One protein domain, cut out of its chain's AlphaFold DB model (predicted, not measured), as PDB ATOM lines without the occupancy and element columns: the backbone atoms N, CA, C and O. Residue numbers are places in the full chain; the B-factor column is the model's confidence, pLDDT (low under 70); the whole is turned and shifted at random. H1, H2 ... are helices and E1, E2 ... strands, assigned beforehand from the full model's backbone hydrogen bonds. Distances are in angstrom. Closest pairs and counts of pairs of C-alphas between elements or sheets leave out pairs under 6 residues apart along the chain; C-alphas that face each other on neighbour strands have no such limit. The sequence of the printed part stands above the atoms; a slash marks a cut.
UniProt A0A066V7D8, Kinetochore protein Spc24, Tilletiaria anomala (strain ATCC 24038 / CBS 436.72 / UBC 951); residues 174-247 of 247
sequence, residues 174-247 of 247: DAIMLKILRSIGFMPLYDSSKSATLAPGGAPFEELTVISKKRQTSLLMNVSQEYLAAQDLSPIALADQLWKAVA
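Overview. This is residues 174 to 247 of the 247 residues of the protein "Kinetochore protein Spc24" of Tilletiaria anomala (strain ATCC 24038 / CBS 436.72 / UBC 951) (UniProt A0A066V7D8). A small antiparallel sheet of three strands has the helix H3 packed along one of its faces, while the opposite face has no named helix over it. H1 lies beside the sheet at the E1 edge, H2 lies past the end of E3, and a long loop, residues 190 to 206, joins E1 to E2. The printed part has 74 residues, with three named helices and three named strands in the order H1 E1 E2 E3 H2 H3, and its class is mixed, helices and strands. The sheet's order is E1 E2 E3. The whole is compact, with a radius of gyration of the C-alphas of 13.0 A and spans of 36 by 31 by 20 A.

Arrangement. H1, residues 174 to 184, is on the sheet but stands at the sheet's level, with a height of 0.1 A. Its closest C-alphas to E1, residues 186 to 189, are those of Leu 181 and Met 187, 7.9 A apart. E1 forms a hairpin with E2, residues 207 to 212, at 148 degrees, antiparallel; N 187 and O 209 are within hydrogen-bond range at 2.8 A. E2 forms a second hairpin with E3, residues 217 to 222, antiparallel at 158 degrees; N 210 and O 219 are 2.8 A apart. The three strands make a meander, each the antiparallel neighbour of the one before. H2, residues 225 to 230, is not on the sheet and is apart from E1 and E2. H3, residues 235 to 246, is on one face at a height of 10.1 A, giving two layers, a helix over a sheet. It lies over E2 and only just not over E3: 8 of its 12 C-alphas fall on E2 and 2 on E3. It runs along the strands, at 5 degrees to E2 on the local plane. The closest C-alphas of E2 and H3, Ser 212 and Val 246, are 4.5 A apart. H2 and H3 are close but not clearly touching, about perpendicular at 79 degrees; their closest C-alphas, Leu 228 and Pro 235, are 7.7 A apart. In H1, H2 and H3 every O i to N i+4 pair is within hydrogen-bond range.

Along the chain. H1 begins at C-alpha 174 (220.031, 171.280, 254.631) and is 15.1 A long. E1 measures 9.7 A, E2 16.4 A, E3 16.5 A and H2 8.5 A. H3, 16.8 A long, ends at C-alpha 246 (232.902, 163.284, 268.574).

Size, cuts and confidence. The C-alphas farthest apart are those of Pro 200 and Lys 214, 37.3 A. The printed part has no cut. The link from E1 to E2 is long, with 17 residues; the others are tight. The mean pLDDT of the printed part is 81.8, and residues 192 to 204 are under 70.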
ATOM      1  N   ASP A 174     219.452 170.611 253.473       77.62
ATOM      2  CA  ASP A 174     220.031 171.280 254.631       77.62
ATOM      3  C   ASP A 174     219.374 170.791 255.929       77.62
ATOM      4  O   ASP A 174     220.067 170.503 256.908       77.62
ATOM      5  N   ALA A 175     218.054 170.582 255.939       80.25
ATOM      6  CA  ALA A 175     217.346 170.034 257.095       80.25
ATOM      7  C   ALA A 175     217.778 168.591 257.417       80.25
ATOM      8  O   ALA A 175     217.965 168.246 258.593       80.25
ATOM      9  N   ILE A 176     217.989 167.747 256.397       82.19
ATOM     10  CA  ILE A 176     218.525 166.388 256.588       82.19
ATOM     11  C   ILE A 176     219.949 166.452 257.133       82.19
ATOM     12  O   ILE A 176     220.261 165.789 258.126       82.19
ATOM     13  N   MET A 177     220.812 167.258 256.519       85.25
ATOM     14  CA  MET A 177     222.210 167.370 256.918       85.25
ATOM     15  C   MET A 177     222.342 167.885 258.357       85.25
ATOM     16  O   MET A 177     223.097 167.319 259.149       85.25
ATOM     17  N   LEU A 178     221.530 168.869 258.752       84.69
ATOM     18  CA  LEU A 178     221.446 169.346 260.135       84.69
ATOM     19  C   LEU A 178     220.982 168.248 261.100       84.69
ATOM     20  O   LEU A 178     221.522 168.123 262.204       84.69
ATOM     21  N   LYS A 179     220.013 167.418 260.696       86.38
ATOM     22  CA  LYS A 179     219.557 166.275 261.500       86.38
ATOM     23  C   LYS A 179     220.661 165.228 261.662       86.38
ATOM     24  O   LYS A 179     220.852 164.729 262.772       86.38
ATOM     25  N   ILE A 180     221.415 164.936 260.601       89.44
ATOM     26  CA  ILE A 180     222.557 164.013 260.631       89.44
ATOM     27  C   ILE A 180     223.649 164.555 261.558       89.44
ATOM     28  O   ILE A 180     224.048 163.852 262.485       89.44
ATOM     29  N   LEU A 181     224.074 165.809 261.395       89.75
ATOM     30  CA  LEU A 181     225.102 166.433 262.239       89.75
ATOM     31  C   LEU A 181     224.694 166.465 263.721       89.75
ATOM     32  O   LEU A 181     225.496 166.113 264.591       89.75
ATOM     33  N   ARG A 182     223.421 166.760 264.019       88.44
ATOM     34  CA  ARG A 182     222.876 166.672 265.383       88.44
ATOM     35  C   ARG A 182     222.882 165.240 265.914       88.44
ATOM     36  O   ARG A 182     223.182 165.023 267.085       88.44
ATOM     37  N   SER A 183     222.577 164.255 265.068       88.00
ATOM     38  CA  SER A 183     222.599 162.837 265.448       88.00
ATOM     39  C   SER A 183     224.014 162.314 265.717       88.00
ATOM     40  O   SER A 183     224.188 161.437 266.569       88.00
ATOM     41  N   ILE A 184     225.013 162.864 265.021       89.81
ATOM     42  CA  ILE A 184     226.433 162.557 265.205       89.81
ATOM     43  C   ILE A 184     226.938 163.148 266.530       89.81
ATOM     44  O   ILE A 184     227.740 162.509 267.204       89.81
ATOM     45  N   GLY A 185     226.397 164.296 266.949       88.75
ATOM     46  CA  GLY A 185     226.665 164.893 268.262       88.75
ATOM     47  C   GLY A 185     227.019 166.378 268.227       88.75
ATOM     48  O   GLY A 185     227.419 166.916 269.254       88.75
ATOM     49  N   PHE A 186     226.883 167.044 267.077       92.12
ATOM     50  CA  PHE A 186     227.114 168.480 266.942       92.12
ATOM     51  C   PHE A 186     225.838 169.261 267.271       92.12
ATOM     52  O   PHE A 186     224.834 169.170 266.562       92.12
ATOM     53  N   MET A 187     225.867 170.033 268.354       89.19
ATOM     54  CA  MET A 187     224.733 170.814 268.839       89.19
ATOM     55  C   MET A 187     225.090 172.301 268.897       89.19
ATOM     56  O   MET A 187     225.760 172.724 269.843       89.19
ATOM     57  N   PRO A 188     224.680 173.106 267.900       87.25
ATOM     58  CA  PRO A 188     224.885 174.548 267.949       87.25
ATOM     59  C   PRO A 188     224.079 175.146 269.104       87.25
ATOM     60  O   PRO A 188     222.910 174.799 269.299       87.25
ATOM     61  N   LEU A 189     224.711 176.028 269.876       83.25
ATOM     62  CA  LEU A 189     224.034 176.807 270.902       83.25
ATOM     63  C   LEU A 189     223.612 178.140 270.298       83.25
ATOM     64  O   LEU A 189     224.440 178.973 269.929       83.25
ATOM     65  N   TYR A 190     222.302 178.323 270.195       80.25
ATOM     66  CA  TYR A 190     221.713 179.568 269.733       80.25
ATOM     67  C   TYR A 190     221.433 180.454 270.939       80.25
ATOM     68  O   TYR A 190     220.559 180.150 271.750       80.25
ATOM     69  N   ASP A 191     222.165 181.557 271.051       74.31
ATOM     70  CA  ASP A 191     221.820 182.612 271.994       74.31
ATOM     71  C   ASP A 191     220.764 183.519 271.350       74.31
ATOM     72  O   ASP A 191     221.035 184.271 270.407       74.31
ATOM     73  N   SER A 192     219.534 183.448 271.866       63.16
ATOM     74  CA  SER A 192     218.403 184.252 271.392       63.16
ATOM     75  C   SER A 192     218.654 185.761 271.472       63.16
ATOM     76  O   SER A 192     218.014 186.514 270.745       63.16
ATOM     77  N   SER A 193     219.572 186.212 272.335       65.69
ATOM     78  CA  SER A 193     219.901 187.632 272.488       65.69
ATOM     79  C   SER A 193     220.879 188.146 271.423       65.69
ATOM     80  O   SER A 193     220.782 189.301 271.011       65.69
ATOM     81  N   LYS A 194     221.766 187.279 270.918       62.94
ATOM     82  CA  LYS A 194     222.779 187.605 269.899       62.94
ATOM     83  C   LYS A 194     222.319 187.322 268.473       62.94
ATOM     84  O   LYS A 194     222.823 187.927 267.531       62.94
ATOM     85  N   SER A 195     221.314 186.464 268.300       56.50
ATOM     86  CA  SER A 195     220.752 186.135 266.984       56.50
ATOM     87  C   SER A 195     220.178 187.350 266.234       56.50
ATOM     88  O   SER A 195     220.062 187.296 265.013       56.50
ATOM     89  N   ALA A 196     219.819 188.433 266.934       55.19
ATOM     90  CA  ALA A 196     219.266 189.656 266.344       55.19
ATOM     91  C   ALA A 196     220.334 190.645 265.829       55.19
ATOM     92  O   ALA A 196     220.002 191.561 265.082       55.19
ATOM     93  N   THR A 197     221.602 190.477 266.220       55.72
ATOM     94  CA  THR A 197     222.714 191.390 265.885       55.72
ATOM     95  C   THR A 197     223.658 190.846 264.815       55.72
ATOM     96  O   THR A 197     224.653 191.490 264.487       55.72
ATOM     97  N   LEU A 198     223.376 189.665 264.267       56.94
ATOM     98  CA  LEU A 198     224.257 189.020 263.300       56.94
ATOM     99  C   LEU A 198     224.165 189.683 261.925       56.94
ATOM    100  O   LEU A 198     223.082 189.964 261.411       56.94
ATOM    101  N   ALA A 199     225.333 189.919 261.326       55.50
ATOM    102  CA  ALA A 199     225.455 190.447 259.976       55.50
ATOM    103  C   ALA A 199     224.723 189.540 258.964       55.50
ATOM    104  O   ALA A 199     224.753 188.313 259.115       55.50
ATOM    105  N   PRO A 200     224.094 190.104 257.914       50.03
ATOM    106  CA  PRO A 200     223.449 189.309 256.874       50.03
ATOM    107  C   PRO A 200     224.497 188.415 256.191       50.03
ATOM    108  O   PRO A 200     225.353 188.907 255.460       50.03
ATOM    109  N   GLY A 201     224.453 187.108 256.479       58.41
ATOM    110  CA  GLY A 201     225.401 186.100 255.980       58.41
ATOM    111  C   GLY A 201     226.339 185.477 257.028       58.41
ATOM    112  O   GLY A 201     227.133 184.609 256.673       58.41
ATOM    113  N   GLY A 202     226.267 185.887 258.301       59.88
ATOM    114  CA  GLY A 202     227.019 185.266 259.401       59.88
ATOM    115  C   GLY A 202     226.368 183.989 259.946       59.88
ATOM    116  O   GLY A 202     225.151 183.815 259.862       59.88
ATOM    117  N   ALA A 203     227.169 183.090 260.527       63.19
ATOM    118  CA  ALA A 203     226.651 181.889 261.183       63.19
ATOM    119  C   ALA A 203     225.802 182.266 262.422       63.19
ATOM    120  O   ALA A 203     226.252 183.075 263.231       63.19
ATOM    121  N   PRO A 204     224.606 181.673 262.614       68.56
ATOM    122  CA  PRO A 204     223.673 182.019 263.695       68.56
ATOM    123  C   PRO A 204     224.101 181.606 265.114       68.56
ATOM    124  O   PRO A 204     223.309 181.712 266.048       68.56
ATOM    125  N   PHE A 205     225.320 181.098 265.286       78.94
ATOM    126  CA  PHE A 205     225.822 180.569 266.549       78.94
ATOM    127  C   PHE A 205     227.323 180.844 266.686       78.94
ATOM    128  O   PHE A 205     228.075 180.781 265.716       78.94
ATOM    129  N   GLU A 206     227.755 181.123 267.912       80.56
ATOM    130  CA  GLU A 206     229.162 181.366 268.263       80.56
ATOM    131  C   GLU A 206     229.770 180.185 269.029       80.56
ATOM    132  O   GLU A 206     230.988 180.066 269.141       80.56
ATOM    133  N   GLU A 207     228.925 179.289 269.537       86.44
ATOM    134  CA  GLU A 207     229.318 178.166 270.375       86.44
ATOM    135  C   GLU A 207     228.690 176.867 269.869       86.44
ATOM    136  O   GLU A 207     227.528 176.812 269.453       86.44
ATOM    137  N   LEU A 208     229.481 175.799 269.915       89.19
ATOM    138  CA  LEU A 208     229.102 174.469 269.476       89.19
ATOM    139  C   LEU A 208     229.370 173.480 270.606       89.19
ATOM    140  O   LEU A 208     230.501 173.324 271.067       89.19
ATOM    141  N   THR A 209     228.323 172.790 271.046       90.12
ATOM    142  CA  THR A 209     228.459 171.661 271.964       90.12
ATOM    143  C   THR A 209     228.697 170.394 271.157       90.12
ATOM    144  O   THR A 209     227.923 170.059 270.262       90.12
ATOM    145  N   VAL A 210     229.764 169.678 271.486       91.31
ATOM    146  CA  VAL A 210     230.140 168.415 270.859       91.31
ATOM    147  C   VAL A 210     229.946 167.288 271.860       91.31
ATOM    148  O   VAL A 210     230.580 167.267 272.915       91.31
ATOM    149  N   ILE A 211     229.054 166.353 271.542       89.44
ATOM    150  CA  ILE A 211     228.703 165.224 272.406       89.44
ATOM    151  C   ILE A 211     229.291 163.939 271.823       89.44
ATOM    152  O   ILE A 211     228.873 163.485 270.758       89.44
ATOM    153  N   SER A 212     230.209 163.298 272.550       89.81
ATOM    154  CA  SER A 212     230.681 161.954 272.202       89.81
ATOM    155  C   SER A 212     229.753 160.900 272.791       89.81
ATOM    156  O   SER A 212     229.687 160.723 274.009       89.81
ATOM    157  N   LYS A 213     229.076 160.129 271.936       83.56
ATOM    158  CA  LYS A 213     228.232 159.005 272.382       83.56
ATOM    159  C   LYS A 213     229.036 157.871 273.017       83.56
ATOM    160  O   LYS A 213     228.544 157.227 273.937       83.56
ATOM    161  N   LYS A 214     230.267 157.633 272.549       85.44
ATOM    162  CA  LYS A 214     231.126 156.558 273.076       85.44
ATOM    163  C   LYS A 214     231.712 156.902 274.439       85.44
ATOM    164  O   LYS A 214     231.799 156.033 275.296       85.44
ATOM    165  N   ARG A 215     232.127 158.159 274.626       85.62
ATOM    166  CA  ARG A 215     232.774 158.617 275.866       85.62
ATOM    167  C   ARG A 215     231.788 159.207 276.874       85.62
ATOM    168  O   ARG A 215     232.175 159.436 278.011       85.62
ATOM    169  N   GLN A 216     230.539 159.448 276.463       85.44
ATOM    170  CA  GLN A 216     229.509 160.146 277.243       85.44
ATOM    171  C   GLN A 216     229.976 161.512 277.779       85.44
ATOM    172  O   GLN A 216     229.585 161.939 278.861       85.44
ATOM    173  N   THR A 217     230.815 162.211 277.013       88.31
ATOM    174  CA  THR A 217     231.338 163.537 277.366       88.31
ATOM    175  C   THR A 217     230.758 164.607 276.452       88.31
ATOM    176  O   THR A 217     230.671 164.399 275.240       88.31
ATOM    177  N   SER A 218     230.422 165.765 277.019       90.38
ATOM    178  CA  SER A 218     230.052 166.975 276.280       90.38
ATOM    179  C   SER A 218     231.159 168.021 276.394       90.38
ATOM    180  O   SER A 218     231.536 168.392 277.506       90.38
ATOM    181  N   LEU A 219     231.660 168.506 275.262       90.06
ATOM    182  CA  LEU A 219     232.644 169.583 275.193       90.06
ATOM    183  C   LEU A 219     232.006 170.812 274.554       90.06
ATOM    184  O   LEU A 219     231.451 170.727 273.461       90.06
ATOM    185  N   LEU A 220     232.086 171.947 275.241       89.88
ATOM    186  CA  LEU A 220     231.679 173.237 274.701       89.88
ATOM    187  C   LEU A 220     232.877 173.864 273.987       89.88
ATOM    188  O   LEU A 220     233.927 174.049 274.601       89.88
ATOM    189  N   MET A 221     232.728 174.175 272.703       88.19
ATOM    190  CA  MET A 221     233.777 174.792 271.893       88.19
ATOM    191  C   MET A 221     233.278 176.113 271.308       88.19
ATOM    192  O   MET A 221     232.177 176.181 270.763       88.19
ATOM    193  N   ASN A 222     234.092 177.162 271.418       85.75
ATOM    194  CA  ASN A 222     233.805 178.457 270.809       85.75
ATOM    195  C   ASN A 222     234.283 178.444 269.348       85.75
ATOM    196  O   ASN A 222     235.429 178.094 269.065       85.75
ATOM    197  N   VAL A 223     233.378 178.782 268.432       85.31
ATOM    198  CA  VAL A 223     233.569 178.741 266.973       85.31
ATOM    199  C   VAL A 223     233.512 180.153 266.371       85.31
ATOM    200  O   VAL A 223     233.574 180.317 265.154       85.31
ATOM    201  N   SER A 224     233.402 181.195 267.202       85.00
ATOM    202  CA  SER A 224     233.385 182.578 266.725       85.00
ATOM    203  C   SER A 224     234.682 182.930 265.987       85.00
ATOM    204  O   SER A 224     235.783 182.535 266.379       85.00
ATOM    205  N   GLN A 225     234.559 183.702 264.904       80.81
ATOM    206  CA  GLN A 225     235.719 184.132 264.118       80.81
ATOM    207  C   GLN A 225     236.693 184.981 264.946       80.81
ATOM    208  O   GLN A 225     237.902 184.874 264.767       80.81
ATOM    209  N   GLU A 226     236.174 185.774 265.885       84.12
ATOM    210  CA  GLU A 226     236.976 186.585 266.805       84.12
ATOM    211  C   GLU A 226     237.822 185.714 267.740       84.12
ATOM    212  O   GLU A 226     239.008 185.983 267.929       84.12
ATOM    213  N   TYR A 227     237.249 184.631 268.275       83.94
ATOM    214  CA  TYR A 227     237.976 183.679 269.113       83.94
ATOM    215  C   TYR A 227     239.055 182.929 268.324       83.94
ATOM    216  O   TYR A 227     240.181 182.784 268.803       83.94
ATOM    217  N   LEU A 228     238.743 182.496 267.097       84.56
ATOM    218  CA  LEU A 228     239.716 181.827 266.228       84.56
ATOM    219  C   LEU A 228     240.877 182.752 265.849       84.56
ATOM    220  O   LEU A 228     242.029 182.324 265.893       84.56
ATOM    221  N   ALA A 229     240.588 184.023 265.555       86.00
ATOM    222  CA  ALA A 229     241.607 185.032 265.281       86.00
ATOM    223  C   ALA A 229     242.465 185.347 266.520       86.00
ATOM    224  O   ALA A 229     243.675 185.516 266.399       86.00
ATOM    225  N   ALA A 230     241.866 185.386 267.715       87.69
ATOM    226  CA  ALA A 230     242.588 185.633 268.963       87.69
ATOM    227  C   ALA A 230     243.513 184.473 269.372       87.69
ATOM    228  O   ALA A 230     244.540 184.707 270.008       87.69
ATOM    229  N   GLN A 231     243.158 183.232 269.024       85.62
ATOM    230  CA  GLN A 231     243.957 182.038 269.333       85.62
ATOM    231  C   GLN A 231     244.880 181.582 268.198       85.62
ATOM    232  O   GLN A 231     245.536 180.552 268.344       85.62
ATOM    233  N   ASP A 232     244.934 182.324 267.087       86.06
ATOM    234  CA  ASP A 232     245.674 181.953 265.871       86.06
ATOM    235  C   ASP A 232     245.326 180.528 265.382       86.06
ATOM    236  O   ASP A 232     246.166 179.754 264.917       86.06
ATOM    237  N   LEU A 233     244.053 180.138 265.548       87.31
ATOM    238  CA  LEU A 233     243.585 178.783 265.272       87.31
ATOM    239  C   LEU A 233     243.014 178.700 263.852       87.31
ATOM    240  O   LEU A 233     242.006 179.324 263.521       87.31
ATOM    241  N   SER A 234     243.632 177.873 263.006       89.44
ATOM    242  CA  SER A 234     243.121 177.615 261.655       89.44
ATOM    243  C   SER A 234     241.765 176.882 261.693       89.44
ATOM    244  O   SER A 234     241.618 175.930 262.469       89.44
ATOM    245  N   PRO A 235     240.802 177.216 260.807       86.12
ATOM    246  CA  PRO A 235     239.525 176.501 260.698       86.12
ATOM    247  C   PRO A 235     239.671 174.985 260.500       86.12
ATOM    248  O   PRO A 235     238.857 174.207 260.993       86.12
ATOM    249  N   ILE A 236     240.736 174.545 259.821       89.69
ATOM    250  CA  ILE A 236     241.023 173.118 259.604       89.69
ATOM    251  C   ILE A 236     241.449 172.445 260.917       89.69
ATOM    252  O   ILE A 236     241.028 171.326 261.205       89.69
ATOM    253  N   ALA A 237     242.255 173.132 261.731       89.25
ATOM    254  CA  ALA A 237     242.681 172.622 263.031       89.25
ATOM    255  C   ALA A 237     241.491 172.505 263.996       89.25
ATOM    256  O   ALA A 237     241.384 171.514 264.719       89.25
ATOM    257  N   LEU A 238     240.562 173.466 263.953       89.38
ATOM    258  CA  LEU A 238     239.305 173.377 264.693       89.38
ATOM    259  C   LEU A 238     238.473 172.171 264.238       89.38
ATOM    260  O   LEU A 238     237.994 171.415 265.078       89.38
ATOM    261  N   ALA A 239     238.318 171.962 262.927       90.06
ATOM    262  CA  ALA A 239     237.561 170.828 262.399       90.06
ATOM    263  C   ALA A 239     238.128 169.480 262.882       90.06
ATOM    264  O   ALA A 239     237.367 168.610 263.301       90.06
ATOM    265  N   ASP A 240     239.452 169.315 262.890       91.56
ATOM    266  CA  ASP A 240     240.099 168.102 263.410       91.56
ATOM    267  C   ASP A 240     239.842 167.909 264.918       91.56
ATOM    268  O   ASP A 240     239.530 166.803 265.363       91.56
ATOM    269  N   GLN A 241     239.887 168.985 265.713       88.75
ATOM    270  CA  GLN A 241     239.530 168.925 267.136       88.75
ATOM    271  C   GLN A 241     238.059 168.540 267.349       88.75
ATOM    272  O   GLN A 241     237.768 167.696 268.197       88.75
ATOM    273  N   LEU A 242     237.147 169.106 266.557       90.50
ATOM    274  CA  LEU A 242     235.716 168.800 266.592       90.50
ATOM    275  C   LEU A 242     235.448 167.321 266.272       90.50
ATOM    276  O   LEU A 242     234.732 166.646 267.012       90.50
ATOM    277  N   TRP A 243     236.066 166.781 265.219       90.81
ATOM    278  CA  TRP A 243     235.910 165.370 264.852       90.81
ATOM    279  C   TRP A 243     236.525 164.416 265.880       90.81
ATOM    280  O   TRP A 243     235.915 163.397 266.209       90.81
ATOM    281  N   LYS A 244     237.683 164.763 266.456       89.06
ATOM    282  CA  LYS A 244     238.289 164.005 267.564       89.06
ATOM    283  C   LYS A 244     237.432 164.019 268.828       89.06
ATOM    284  O   LYS A 244     237.439 163.036 269.567       89.06
ATOM    285  N   ALA A 245     236.717 165.113 269.080       85.50
ATOM    286  CA  ALA A 245     235.816 165.249 270.218       85.50
ATOM    287  C   ALA A 245     234.533 164.412 270.065       85.50
ATOM    288  O   ALA A 245     233.998 163.960 271.073       85.50
ATOM    289  N   VAL A 246     234.060 164.163 268.839       87.62
ATOM    290  CA  VAL A 246     232.902 163.284 268.574       87.62
ATOM    291  C   VAL A 246     233.261 161.793 268.648       87.62
ATOM    292  O   VAL A 246     232.474 161.003 269.181       87.62
ATOM    293  N   ALA A 247     234.421 161.409 268.102       78.56
ATOM    294  CA  ALA A 247     234.818 160.016 267.848       78.56
ATOM    295  C   ALA A 247     234.979 159.117 269.094       78.56
ATOM    296  O   ALA A 247     234.518 157.947 268.991       78.56
TER     297      ALA A 247